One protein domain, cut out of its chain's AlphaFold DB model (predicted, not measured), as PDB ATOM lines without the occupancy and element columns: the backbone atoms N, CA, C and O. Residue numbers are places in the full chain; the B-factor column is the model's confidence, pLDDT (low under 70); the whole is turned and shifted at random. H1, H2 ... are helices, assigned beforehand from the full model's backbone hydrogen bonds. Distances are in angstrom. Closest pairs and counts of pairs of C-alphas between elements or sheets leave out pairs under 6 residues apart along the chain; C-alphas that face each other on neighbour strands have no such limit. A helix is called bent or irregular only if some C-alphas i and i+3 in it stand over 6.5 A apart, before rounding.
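This is residues 25 to 78 and 90 to 116 of the 279 residues of the protein "BZIP domain-containing protein" of Spizellomyces punctatus (strain DAOM BR117) (UniProt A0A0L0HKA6). One very long, nearly straight helix, H1, makes the whole length of the model, and a shorter helix, H2, runs back alongside its later half with a gap between the two. The first half of H1 has no helix beside it and sticks out as a long arm. The printed part has 81 residues with two named helices, H1 then H2, and no named strand; the class is all helix. The whole is extended, with a radius of gyration of the C-alphas of 22.2 A and spans of 79 by 25 by 14 A.

H1 is residues 25 to 78, 79.6 A from first to last C-alpha. It begins with C-alpha 25 at (18.450, -37.700, -78.189) and ends with C-alpha 78 at (-14.975, 12.985, -26.682). H2 is residues 90 to 116, 39.7 A from first to last C-alpha, and ends with C-alpha 116 at (10.320, -28.440, -41.038). Neither helix is bent or irregular.

H1 and H2 are apart, with no C-alpha of the one within 8 A of the other. The N-to-C direction of H1 is (-0.38, 0.63, 0.68) and that of H2 is (0.64, -0.67, -0.38). Residues 25 to 60 of H1 and residues 102 to 116 of H2 are among the stretches that stand free. In H1 and H2 every O i to N i+4 pair is within hydrogen-bond range.

The C-alphas of Glu 25 and Glu 78 are the two farthest apart, at 79.6 A. Residues 79 to 89 are not printed, and C-alphas 78 and 90 are 14.8 A apart across this cut. The mean pLDDT of the printed part is 85.4; residue 78 and residues 100 to 103 are under 70.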
ATOM      1  N   GLU A  25      17.848 -37.844 -79.512       92.25
ATOM      2  CA  GLU A  25      18.450 -37.700 -78.189       92.25
ATOM      3  C   GLU A  25      18.558 -36.229 -77.765       92.25
ATOM      4  O   GLU A  25      18.058 -35.864 -76.701       92.25
ATOM      5  N   GLU A  26      19.055 -35.353 -78.645       93.50
ATOM      6  CA  GLU A  26      19.109 -33.907 -78.390       93.50
ATOM      7  C   GLU A  26      17.712 -33.309 -78.143       93.50
ATOM      8  O   GLU A  26      17.543 -32.399 -77.328       93.50
ATOM      9  N   ARG A  27      16.672 -33.818 -78.818       93.62
ATOM     10  CA  ARG A  27      15.284 -33.391 -78.565       93.62
ATOM     11  C   ARG A  27      14.803 -33.806 -77.182       93.62
ATOM     12  O   ARG A  27      14.204 -32.982 -76.488       93.62
ATOM     13  N   ARG A  28      15.072 -35.049 -76.778       96.31
ATOM     14  CA  ARG A  28      14.721 -35.549 -75.444       96.31
ATOM     15  C   ARG A  28      15.404 -34.741 -74.346       96.31
ATOM     16  O   ARG A  28      14.732 -34.357 -73.389       96.31
ATOM     17  N   ASP A  29      16.680 -34.406 -74.508       96.00
ATOM     18  CA  ASP A  29      17.411 -33.617 -73.513       96.00
ATOM     19  C   ASP A  29      16.918 -32.171 -73.433       96.00
ATOM     20  O   ASP A  29      16.693 -31.660 -72.333       96.00
ATOM     21  N   ARG A  30      16.628 -31.526 -74.570       94.25
ATOM     22  CA  ARG A  30      16.003 -30.193 -74.561       94.25
ATOM     23  C   ARG A  30      14.625 -30.203 -73.904       94.25
ATOM     24  O   ARG A  30      14.332 -29.289 -73.142       94.25
ATOM     25  N   ASN A  31      13.803 -31.227 -74.143       96.94
ATOM     26  CA  ASN A  31      12.503 -31.357 -73.481       96.94
ATOM     27  C   ASN A  31      12.650 -31.550 -71.967       96.94
ATOM     28  O   ASN A  31      11.930 -30.909 -71.201       96.94
ATOM     29  N   ARG A  32      13.616 -32.360 -71.518       97.06
ATOM     30  CA  ARG A  32      13.930 -32.506 -70.086       97.06
ATOM     31  C   ARG A  32      14.363 -31.180 -69.463       97.06
ATOM     32  O   ARG A  32      13.849 -30.811 -68.409       97.06
ATOM     33  N   LEU A  33      15.263 -30.449 -70.121       96.75
ATOM     34  CA  LEU A  33      15.733 -29.141 -69.658       96.75
ATOM     35  C   LEU A  33      14.606 -28.107 -69.628       96.75
ATOM     36  O   LEU A  33      14.457 -27.397 -68.635       96.75
ATOM     37  N   ALA A  34      13.779 -28.057 -70.673       97.44
ATOM     38  CA  ALA A  34      12.617 -27.180 -70.729       97.44
ATOM     39  C   ALA A  34      11.656 -27.488 -69.577       97.44
ATOM     40  O   ALA A  34      11.256 -26.581 -68.853       97.44
ATOM     41  N   GLN A  35      11.347 -28.765 -69.333       97.62
ATOM     42  CA  GLN A  35      10.456 -29.165 -68.246       97.62
ATOM     43  C   GLN A  35      11.038 -28.832 -66.864       97.62
ATOM     44  O   GLN A  35      10.311 -28.348 -65.997       97.62
ATOM     45  N   ALA A  36      12.342 -29.033 -66.655       96.19
ATOM     46  CA  ALA A  36      13.019 -28.622 -65.426       96.19
ATOM     47  C   ALA A  36      12.962 -27.094 -65.227       96.19
ATOM     48  O   ALA A  36      12.672 -26.626 -64.125       96.19
ATOM     49  N   ALA A  37      13.165 -26.317 -66.295       96.56
ATOM     50  CA  ALA A  37      13.043 -24.862 -66.263       96.56
ATOM     51  C   ALA A  37      11.604 -24.410 -65.961       96.56
ATOM     52  O   ALA A  37      11.414 -23.510 -65.144       96.56
ATOM     53  N   PHE A  38      10.591 -25.060 -66.545       98.00
ATOM     54  CA  PHE A  38       9.181 -24.790 -66.242       98.00
ATOM     55  C   PHE A  38       8.844 -25.074 -64.781       98.00
ATOM     56  O   PHE A  38       8.226 -24.234 -64.130       98.00
ATOM     57  N   ARG A  39       9.290 -26.216 -64.242       97.50
ATOM     58  CA  ARG A  39       9.106 -26.540 -62.819       97.50
ATOM     59  C   ARG A  39       9.738 -25.472 -61.933       97.50
ATOM     60  O   ARG A  39       9.074 -24.970 -61.035       97.50
ATOM     61  N   ARG A  40      10.973 -25.061 -62.237       95.81
ATOM     62  CA  ARG A  40      11.666 -24.006 -61.486       95.81
ATOM     63  C   ARG A  40      10.913 -22.675 -61.523       95.81
ATOM     64  O   ARG A  40      10.736 -22.077 -60.468       95.81
ATOM     65  N   LYS A  41      10.458 -22.234 -62.703       97.75
ATOM     66  CA  LYS A  41       9.684 -20.988 -62.854       97.75
ATOM     67  C   LYS A  41       8.359 -21.043 -62.099       97.75
ATOM     68  O   LYS A  41       8.027 -20.089 -61.411       97.75
ATOM     69  N   ARG A  42       7.635 -22.164 -62.176       97.31
ATOM     70  CA  ARG A  42       6.376 -22.351 -61.443       97.31
ATOM     71  C   ARG A  42       6.593 -22.298 -59.933       97.31
ATOM     72  O   ARG A  42       5.870 -21.587 -59.252       97.31
ATOM     73  N   SER A  43       7.598 -23.010 -59.424       96.81
ATOM     74  CA  SER A  43       7.936 -22.972 -57.997       96.81
ATOM     75  C   SER A  43       8.402 -21.591 -57.541       96.81
ATOM     76  O   SER A  43       8.186 -21.240 -56.393       96.81
ATOM     77  N   GLN A  44       9.064 -20.817 -58.405       96.50
ATOM     78  CA  GLN A  44       9.435 -19.441 -58.088       96.50
ATOM     79  C   GLN A  44       8.207 -18.537 -58.012       96.50
ATOM     80  O   GLN A  44       8.010 -17.906 -56.990       96.50
ATOM     81  N   HIS A  45       7.349 -18.558 -59.031       96.00
ATOM     82  CA  HIS A  45       6.140 -17.740 -59.042       96.00
ATOM     83  C   HIS A  45       5.217 -18.033 -57.852       96.00
ATOM     84  O   HIS A  45       4.650 -17.109 -57.287       96.00
ATOM     85  N   LEU A  46       5.091 -19.304 -57.451       96.62
ATOM     86  CA  LEU A  46       4.331 -19.679 -56.258       96.62
ATOM     87  C   LEU A  46       4.889 -18.997 -54.998       96.62
ATOM     88  O   LEU A  46       4.128 -18.372 -54.273       96.62
ATOM     89  N   ARG A  47       6.212 -19.052 -54.793       94.44
ATOM     90  CA  ARG A  47       6.870 -18.372 -53.667       94.44
ATOM     91  C   ARG A  47       6.673 -16.862 -53.714       94.44
ATOM     92  O   ARG A  47       6.343 -16.267 -52.702       94.44
ATOM     93  N   ASP A  48       6.814 -16.256 -54.892       95.31
ATOM     94  CA  ASP A  48       6.613 -14.812 -55.055       95.31
ATOM     95  C   ASP A  48       5.166 -14.409 -54.676       95.31
ATOM     96  O   ASP A  48       4.944 -13.362 -54.064       95.31
ATOM     97  N   LEU A  49       4.171 -15.248 -55.001       97.25
ATOM     98  CA  LEU A  49       2.775 -15.038 -54.597       97.25
ATOM     99  C   LEU A  49       2.584 -15.187 -53.082       97.25
ATOM    100  O   LEU A  49       1.914 -14.352 -52.477       97.25
ATOM    101  N   GLU A  50       3.167 -16.217 -52.472       95.00
ATOM    102  CA  GLU A  50       3.128 -16.434 -51.018       95.00
ATOM    103  C   GLU A  50       3.752 -15.251 -50.260       95.00
ATOM    104  O   GLU A  50       3.163 -14.743 -49.303       95.00
ATOM    105  N   ASP A  51       4.896 -14.752 -50.733       94.19
ATOM    106  CA  ASP A  51       5.574 -13.583 -50.169       94.19
ATOM    107  C   ASP A  51       4.717 -12.315 -50.300       94.19
ATOM    108  O   ASP A  51       4.541 -11.585 -49.322       94.19
ATOM    109  N   THR A  52       4.096 -12.100 -51.466       96.12
ATOM    110  CA  THR A  52       3.192 -10.959 -51.695       96.12
ATOM    111  C   THR A  52       1.994 -10.993 -50.742       96.12
ATOM    112  O   THR A  52       1.621  -9.970 -50.164       96.12
ATOM    113  N   VAL A  53       1.388 -12.167 -50.538       95.19
ATOM    114  CA  VAL A  53       0.272 -12.331 -49.593       95.19
ATOM    115  C   VAL A  53       0.724 -12.026 -48.163       95.19
ATOM    116  O   VAL A  53       0.017 -11.320 -47.440       95.19
ATOM    117  N   ARG A  54       1.913 -12.489 -47.759       91.94
ATOM    118  CA  ARG A  54       2.476 -12.207 -46.429       91.94
ATOM    119  C   ARG A  54       2.698 -10.709 -46.209       91.94
ATOM    120  O   ARG A  54       2.338 -10.185 -45.153       91.94
ATOM    121  N   GLU A  55       3.250 -10.011 -47.198       91.94
ATOM    122  CA  GLU A  55       3.449  -8.558 -47.139       91.94
ATOM    123  C   GLU A  55       2.122  -7.802 -47.037       91.94
ATOM    124  O   GLU A  55       1.983  -6.920 -46.187       91.94
ATOM    125  N   LEU A  56       1.124  -8.180 -47.842       92.56
ATOM    126  CA  LEU A  56      -0.208  -7.575 -47.793       92.56
ATOM    127  C   LEU A  56      -0.870  -7.755 -46.423       92.56
ATOM    128  O   LEU A  56      -1.412  -6.790 -45.883       92.56
ATOM    129  N   ARG A  57      -0.773  -8.947 -45.819       89.25
ATOM    130  CA  ARG A  57      -1.254  -9.186 -44.446       89.25
ATOM    131  C   ARG A  57      -0.539  -8.291 -43.434       89.25
ATOM    132  O   ARG A  57      -1.188  -7.665 -42.599       89.25
ATOM    133  N   ALA A  58       0.784  -8.158 -43.535       87.81
ATOM    134  CA  ALA A  58       1.556  -7.294 -42.643       87.81
ATOM    135  C   ALA A  58       1.187  -5.807 -42.788       87.81
ATOM    136  O   ALA A  58       1.105  -5.093 -41.785       87.81
ATOM    137  N   VAL A  59       0.950  -5.331 -44.013       92.00
ATOM    138  CA  VAL A  59       0.465  -3.964 -44.263       92.00
ATOM    139  C   VAL A  59      -0.930  -3.773 -43.677       92.00
ATOM    140  O   VAL A  59      -1.157  -2.768 -43.006       92.00
ATOM    141  N   ASN A  60      -1.832  -4.739 -43.862       92.38
ATOM    142  CA  ASN A  60      -3.181  -4.683 -43.303       92.38
ATOM    143  C   ASN A  60      -3.141  -4.562 -41.770       92.38
ATOM    144  O   ASN A  60      -3.707  -3.620 -41.221       92.38
ATOM    145  N   ARG A  61      -2.335  -5.387 -41.087       84.50
ATOM    146  CA  ARG A  61      -2.128  -5.275 -39.631       84.50
ATOM    147  C   ARG A  61      -1.643  -3.892 -39.194       84.50
ATOM    148  O   ARG A  61      -2.141  -3.341 -38.217       84.50
ATOM    149  N   ARG A  62      -0.691  -3.294 -39.921       86.12
ATOM    150  CA  ARG A  62      -0.202  -1.936 -39.612       86.12
ATOM    151  C   ARG A  62      -1.290  -0.883 -39.786       86.12
ATOM    152  O   ARG A  62      -1.385   0.019 -38.958       86.12
ATOM    153  N   LEU A  63      -2.080  -0.983 -40.853       86.69
ATOM    154  CA  LEU A  63      -3.176  -0.053 -41.119       86.69
ATOM    155  C   LEU A  63      -4.283  -0.179 -40.071       86.69
ATOM    156  O   LEU A  63      -4.739   0.845 -39.568       86.69
ATOM    157  N   LEU A  64      -4.661  -1.402 -39.695       87.31
ATOM    158  CA  LEU A  64      -5.628  -1.652 -38.627       87.31
ATOM    159  C   LEU A  64      -5.121  -1.122 -37.282       87.31
ATOM    160  O   LEU A  64      -5.836  -0.378 -36.617       87.31
ATOM    161  N   GLY A  65      -3.862  -1.398 -36.926       84.50
ATOM    162  CA  GLY A  65      -3.249  -0.867 -35.705       84.50
ATOM    163  C   GLY A  65      -3.192   0.665 -35.678       84.50
ATOM    164  O   GLY A  65      -3.505   1.280 -34.659       84.50
ATOM    165  N   ALA A  66      -2.858   1.308 -36.800       84.00
ATOM    166  CA  ALA A  66      -2.881   2.768 -36.911       84.00
ATOM    167  C   ALA A  66      -4.310   3.330 -36.819       84.00
ATOM    168  O   ALA A  66      -4.536   4.317 -36.119       84.00
ATOM    169  N   GLY A  67      -5.278   2.689 -37.480       85.44
ATOM    170  CA  GLY A  67      -6.693   3.052 -37.396       85.44
ATOM    171  C   GLY A  67      -7.223   2.968 -35.966       85.44
ATOM    172  O   GLY A  67      -7.937   3.862 -35.520       85.44
ATOM    173  N   LEU A  68      -6.791   1.952 -35.218       85.00
ATOM    174  CA  LEU A  68      -7.121   1.785 -33.811       85.00
ATOM    175  C   LEU A  68      -6.540   2.903 -32.936       85.00
ATOM    176  O   LEU A  68      -7.246   3.451 -32.093       85.00
ATOM    177  N   MET A  69      -5.279   3.290 -33.159       79.06
ATOM    178  CA  MET A  69      -4.669   4.417 -32.441       79.06
ATOM    179  C   MET A  69      -5.415   5.726 -32.703       79.06
ATOM    180  O   MET A  69      -5.667   6.479 -31.766       79.06
ATOM    181  N   VAL A  70      -5.790   5.984 -33.959       84.25
ATOM    182  CA  VAL A  70      -6.568   7.175 -34.325       84.25
ATOM    183  C   VAL A  70      -7.944   7.141 -33.661       84.25
ATOM    184  O   VAL A  70      -8.340   8.137 -33.063       84.25
ATOM    185  N   LYS A  71      -8.645   6.000 -33.695       82.69
ATOM    186  CA  LYS A  71      -9.940   5.828 -33.020       82.69
ATOM    187  C   LYS A  71      -9.824   6.089 -31.516       82.69
ATOM    188  O   LYS A  71     -10.578   6.897 -30.990       82.69
ATOM    189  N   ASN A  72      -8.851   5.478 -30.842       83.00
ATOM    190  CA  ASN A  72      -8.630   5.678 -29.407       83.00
ATOM    191  C   ASN A  72      -8.275   7.130 -29.068       83.00
ATOM    192  O   ASN A  72      -8.703   7.639 -28.034       83.00
ATOM    193  N   TRP A  73      -7.516   7.809 -29.933       81.50
ATOM    194  CA  TRP A  73      -7.208   9.229 -29.771       81.50
ATOM    195  C   TRP A  73      -8.465  10.106 -29.875       81.50
ATOM    196  O   TRP A  73      -8.645  10.981 -29.034       81.50
ATOM    197  N   PHE A  74      -9.356   9.835 -30.837       79.75
ATOM    198  CA  PHE A  74     -10.642  10.535 -30.960       79.75
ATOM    199  C   PHE A  74     -11.568  10.275 -29.765       79.75
ATOM    200  O   PHE A  74     -12.092  11.222 -29.192       79.75
ATOM    201  N   LEU A  75     -11.704   9.020 -29.325       77.06
ATOM    202  CA  LEU A  75     -12.528   8.665 -28.157       77.06
ATOM    203  C   LEU A  75     -11.989   9.266 -26.848       77.06
ATOM    204  O   LEU A  75     -12.748   9.616 -25.949       77.06
ATOM    205  N   SER A  76     -10.668   9.447 -26.746       77.56
ATOM    206  CA  SER A  76     -10.051  10.163 -25.616       77.56
ATOM    207  C   SER A  76     -10.331  11.670 -25.647       77.56
ATOM    208  O   SER A  76     -10.070  12.353 -24.663       77.56
ATOM    209  N   GLN A  77     -10.810  12.197 -26.776       74.06
ATOM    210  CA  GLN A  77     -11.150  13.605 -26.957       74.06
ATOM    211  C   GLN A  77     -12.646  13.880 -26.718       74.06
ATOM    212  O   GLN A  77     -12.992  15.011 -26.387       74.06
ATOM    213  N   GLU A  78     -13.516  12.873 -26.873       66.62
ATOM    214  CA  GLU A  78     -14.975  12.985 -26.682       66.62
ATOM    215  C   GLU A  78     -15.458  12.674 -25.254       66.62
ATOM    216  O   GLU A  78     -16.603  12.975 -24.918       66.62
ATOM    217  N   VAL A  90     -17.376  -1.873 -27.627       77.19
ATOM    218  CA  VAL A  90     -16.199  -1.653 -28.486       77.19
ATOM    219  C   VAL A  90     -14.950  -2.348 -27.939       77.19
ATOM    220  O   VAL A  90     -14.128  -2.792 -28.742       77.19
ATOM    221  N   LYS A  91     -14.788  -2.446 -26.612       80.19
ATOM    222  CA  LYS A  91     -13.698  -3.217 -25.991       80.19
ATOM    223  C   LYS A  91     -13.860  -4.711 -26.225       80.19
ATOM    224  O   LYS A  91     -12.888  -5.344 -26.615       80.19
ATOM    225  N   GLU A  92     -15.066  -5.241 -26.042       83.31
ATOM    226  CA  GLU A  92     -15.358  -6.662 -26.261       83.31
ATOM    227  C   GLU A  92     -15.078  -7.065 -27.715       83.31
ATOM    228  O   GLU A  92     -14.359  -8.032 -27.960       83.31
ATOM    229  N   ALA A  93     -15.516  -6.253 -28.684       77.00
ATOM    230  CA  ALA A  93     -15.186  -6.482 -30.090       77.00
ATOM    231  C   ALA A  93     -13.668  -6.415 -30.355       77.00
ATOM    232  O   ALA A  93     -13.151  -7.142 -31.200       77.00
ATOM    233  N   LEU A  94     -12.936  -5.543 -29.653       78.69
ATOM    234  CA  LEU A  94     -11.482  -5.437 -29.792       78.69
ATOM    235  C   LEU A  94     -10.750  -6.676 -29.285       78.69
ATOM    236  O   LEU A  94      -9.816  -7.131 -29.946       78.69
ATOM    237  N   ASP A  95     -11.172  -7.189 -28.133       76.94
ATOM    238  CA  ASP A  95     -10.606  -8.392 -27.529       76.94
ATOM    239  C   ASP A  95     -10.895  -9.615 -28.417       76.94
ATOM    240  O   ASP A  95      -9.985 -10.402 -28.679       76.94
ATOM    241  N   GLU A  96     -12.093  -9.715 -29.008       79.88
ATOM    242  CA  GLU A  96     -12.439 -10.779 -29.968       79.88
ATOM    243  C   GLU A  96     -11.569 -10.728 -31.243       79.88
ATOM    244  O   GLU A  96     -11.094 -11.756 -31.741       79.88
ATOM    245  N   PHE A  97     -11.277  -9.528 -31.758       71.19
ATOM    246  CA  PHE A  97     -10.326  -9.366 -32.865       71.19
ATOM    247  C   PHE A  97      -8.891  -9.738 -32.462       71.19
ATOM    248  O   PHE A  97      -8.154 -10.304 -33.272       71.19
ATOM    249  N   GLN A  98      -8.487  -9.443 -31.226       71.31
ATOM    250  CA  GLN A  98      -7.147  -9.753 -30.728       71.31
ATOM    251  C   GLN A  98      -6.950 -11.262 -30.513       71.31
ATOM    252  O   GLN A  98      -5.860 -11.780 -30.773       71.31
ATOM    253  N   GLU A  99      -8.001 -11.989 -30.126       73.38
ATOM    254  CA  GLU A  99      -7.996 -13.455 -30.087       73.38
ATOM    255  C   GLU A  99      -7.831 -14.072 -31.486       73.38
ATOM    256  O   GLU A  99      -7.084 -15.041 -31.644       73.38
ATOM    257  N   CYS A 100      -8.428 -13.480 -32.526       65.69
ATOM    258  CA  CYS A 100      -8.242 -13.945 -33.906       65.69
ATOM    259  C   CYS A 100      -6.782 -13.804 -34.388       65.69
ATOM    260  O   CYS A 100      -6.278 -14.692 -35.078       65.69
ATOM    261  N   ASP A 101      -6.079 -12.738 -33.986       64.44
ATOM    262  CA  ASP A 101      -4.653 -12.543 -34.296       64.44
ATOM    263  C   ASP A 101      -3.756 -13.575 -33.582       64.44
ATOM    264  O   ASP A 101      -2.735 -14.002 -34.130       64.44
ATOM    265  N   ILE A 102      -4.112 -14.000 -32.363       68.81
ATOM    266  CA  ILE A 102      -3.379 -15.053 -31.637       68.81
ATOM    267  C   ILE A 102      -3.509 -16.385 -32.381       68.81
ATOM    268  O   ILE A 102      -2.497 -17.045 -32.621       68.81
ATOM    269  N   VAL A 103      -4.721 -16.731 -32.822       67.94
ATOM    270  CA  VAL A 103      -4.984 -17.970 -33.569       67.94
ATOM    271  C   VAL A 103      -4.268 -17.978 -34.925       67.94
ATOM    272  O   VAL A 103      -3.733 -19.011 -35.320       67.94
ATOM    273  N   GLU A 104      -4.204 -16.847 -35.640       71.75
ATOM    274  CA  GLU A 104      -3.516 -16.782 -36.943       71.75
ATOM    275  C   GLU A 104      -1.989 -16.958 -36.802       71.75
ATOM    276  O   GLU A 104      -1.373 -17.650 -37.614       71.75
ATOM    277  N   ASN A 105      -1.380 -16.416 -35.737       73.25
ATOM    278  CA  ASN A 105       0.045 -16.626 -35.442       73.25
ATOM    279  C   ASN A 105       0.347 -18.074 -35.022       73.25
ATOM    280  O   ASN A 105       1.362 -18.632 -35.435       73.25
ATOM    281  N   GLU A 106      -0.535 -18.696 -34.233       78.94
ATOM    282  CA  GLU A 106      -0.396 -20.100 -33.832       78.94
ATOM    283  C   GLU A 106      -0.508 -21.032 -35.056       78.94
ATOM    284  O   GLU A 106       0.262 -21.985 -35.190       78.94
ATOM    285  N   LEU A 107      -1.372 -20.688 -36.021       77.56
ATOM    286  CA  LEU A 107      -1.465 -21.383 -37.308       77.56
ATOM    287  C   LEU A 107      -0.184 -21.248 -38.150       77.56
ATOM    288  O   LEU A 107       0.268 -22.229 -38.741       77.56
ATOM    289  N   ASP A 108       0.405 -20.051 -38.224       76.31
ATOM    290  CA  ASP A 108       1.656 -19.811 -38.961       76.31
ATOM    291  C   ASP A 108       2.844 -20.573 -38.326       76.31
ATOM    292  O   ASP A 108       3.710 -21.103 -39.042       76.31
ATOM    293  N   ASP A 109       2.864 -20.702 -36.995       79.06
ATOM    294  CA  ASP A 109       3.838 -21.517 -36.258       79.06
ATOM    295  C   ASP A 109       3.632 -23.024 -36.509       79.06
ATOM    296  O   ASP A 109       4.605 -23.752 -36.750       79.06
ATOM    297  N   GLU A 110       2.384 -23.506 -36.534       76.12
ATOM    298  CA  GLU A 110       2.057 -24.897 -36.880       76.12
ATOM    299  C   GLU A 110       2.441 -25.242 -38.325       76.12
ATOM    300  O   GLU A 110       3.063 -26.283 -38.575       76.12
ATOM    301  N   ILE A 111       2.137 -24.359 -39.280       76.06
ATOM    302  CA  ILE A 111       2.533 -24.516 -40.686       76.06
ATOM    303  C   ILE A 111       4.063 -24.601 -40.789       76.06
ATOM    304  O   ILE A 111       4.591 -25.512 -41.436       76.06
ATOM    305  N   SER A 112       4.782 -23.731 -40.077       77.94
ATOM    306  CA  SER A 112       6.249 -23.756 -40.016       77.94
ATOM    307  C   SER A 112       6.786 -25.062 -39.411       77.94
ATOM    308  O   SER A 112       7.809 -25.599 -39.858       77.94
ATOM    309  N   LEU A 113       6.103 -25.624 -38.411       81.50
ATOM    310  CA  LEU A 113       6.461 -26.912 -37.813       81.50
ATOM    311  C   LEU A 113       6.283 -28.074 -38.808       81.50
ATOM    312  O   LEU A 113       7.131 -28.975 -38.874       81.50
ATOM    313  N   ILE A 114       5.208 -28.049 -39.601       73.56
ATOM    314  CA  ILE A 114       4.897 -29.062 -40.622       73.56
ATOM    315  C   ILE A 114       5.911 -29.011 -41.772       73.56
ATOM    316  O   ILE A 114       6.404 -30.059 -42.206       73.56
ATOM    317  N   GLU A 115       6.288 -27.824 -42.244       73.62
ATOM    318  CA  GLU A 115       7.304 -27.668 -43.298       73.62
ATOM    319  C   GLU A 115       8.681 -28.195 -42.856       73.62
ATOM    320  O   GLU A 115       9.368 -28.895 -43.608       73.62
ATOM    321  N   ASN A 116       9.058 -27.953 -41.597       72.19
ATOM    322  CA  ASN A 116      10.320 -28.440 -41.038       72.19
ATOM    323  C   ASN A 116      10.334 -29.959 -40.798       72.19
ATOM    324  O   ASN A 116      11.375 -30.604 -40.944       72.19
TER     325      ASN A 116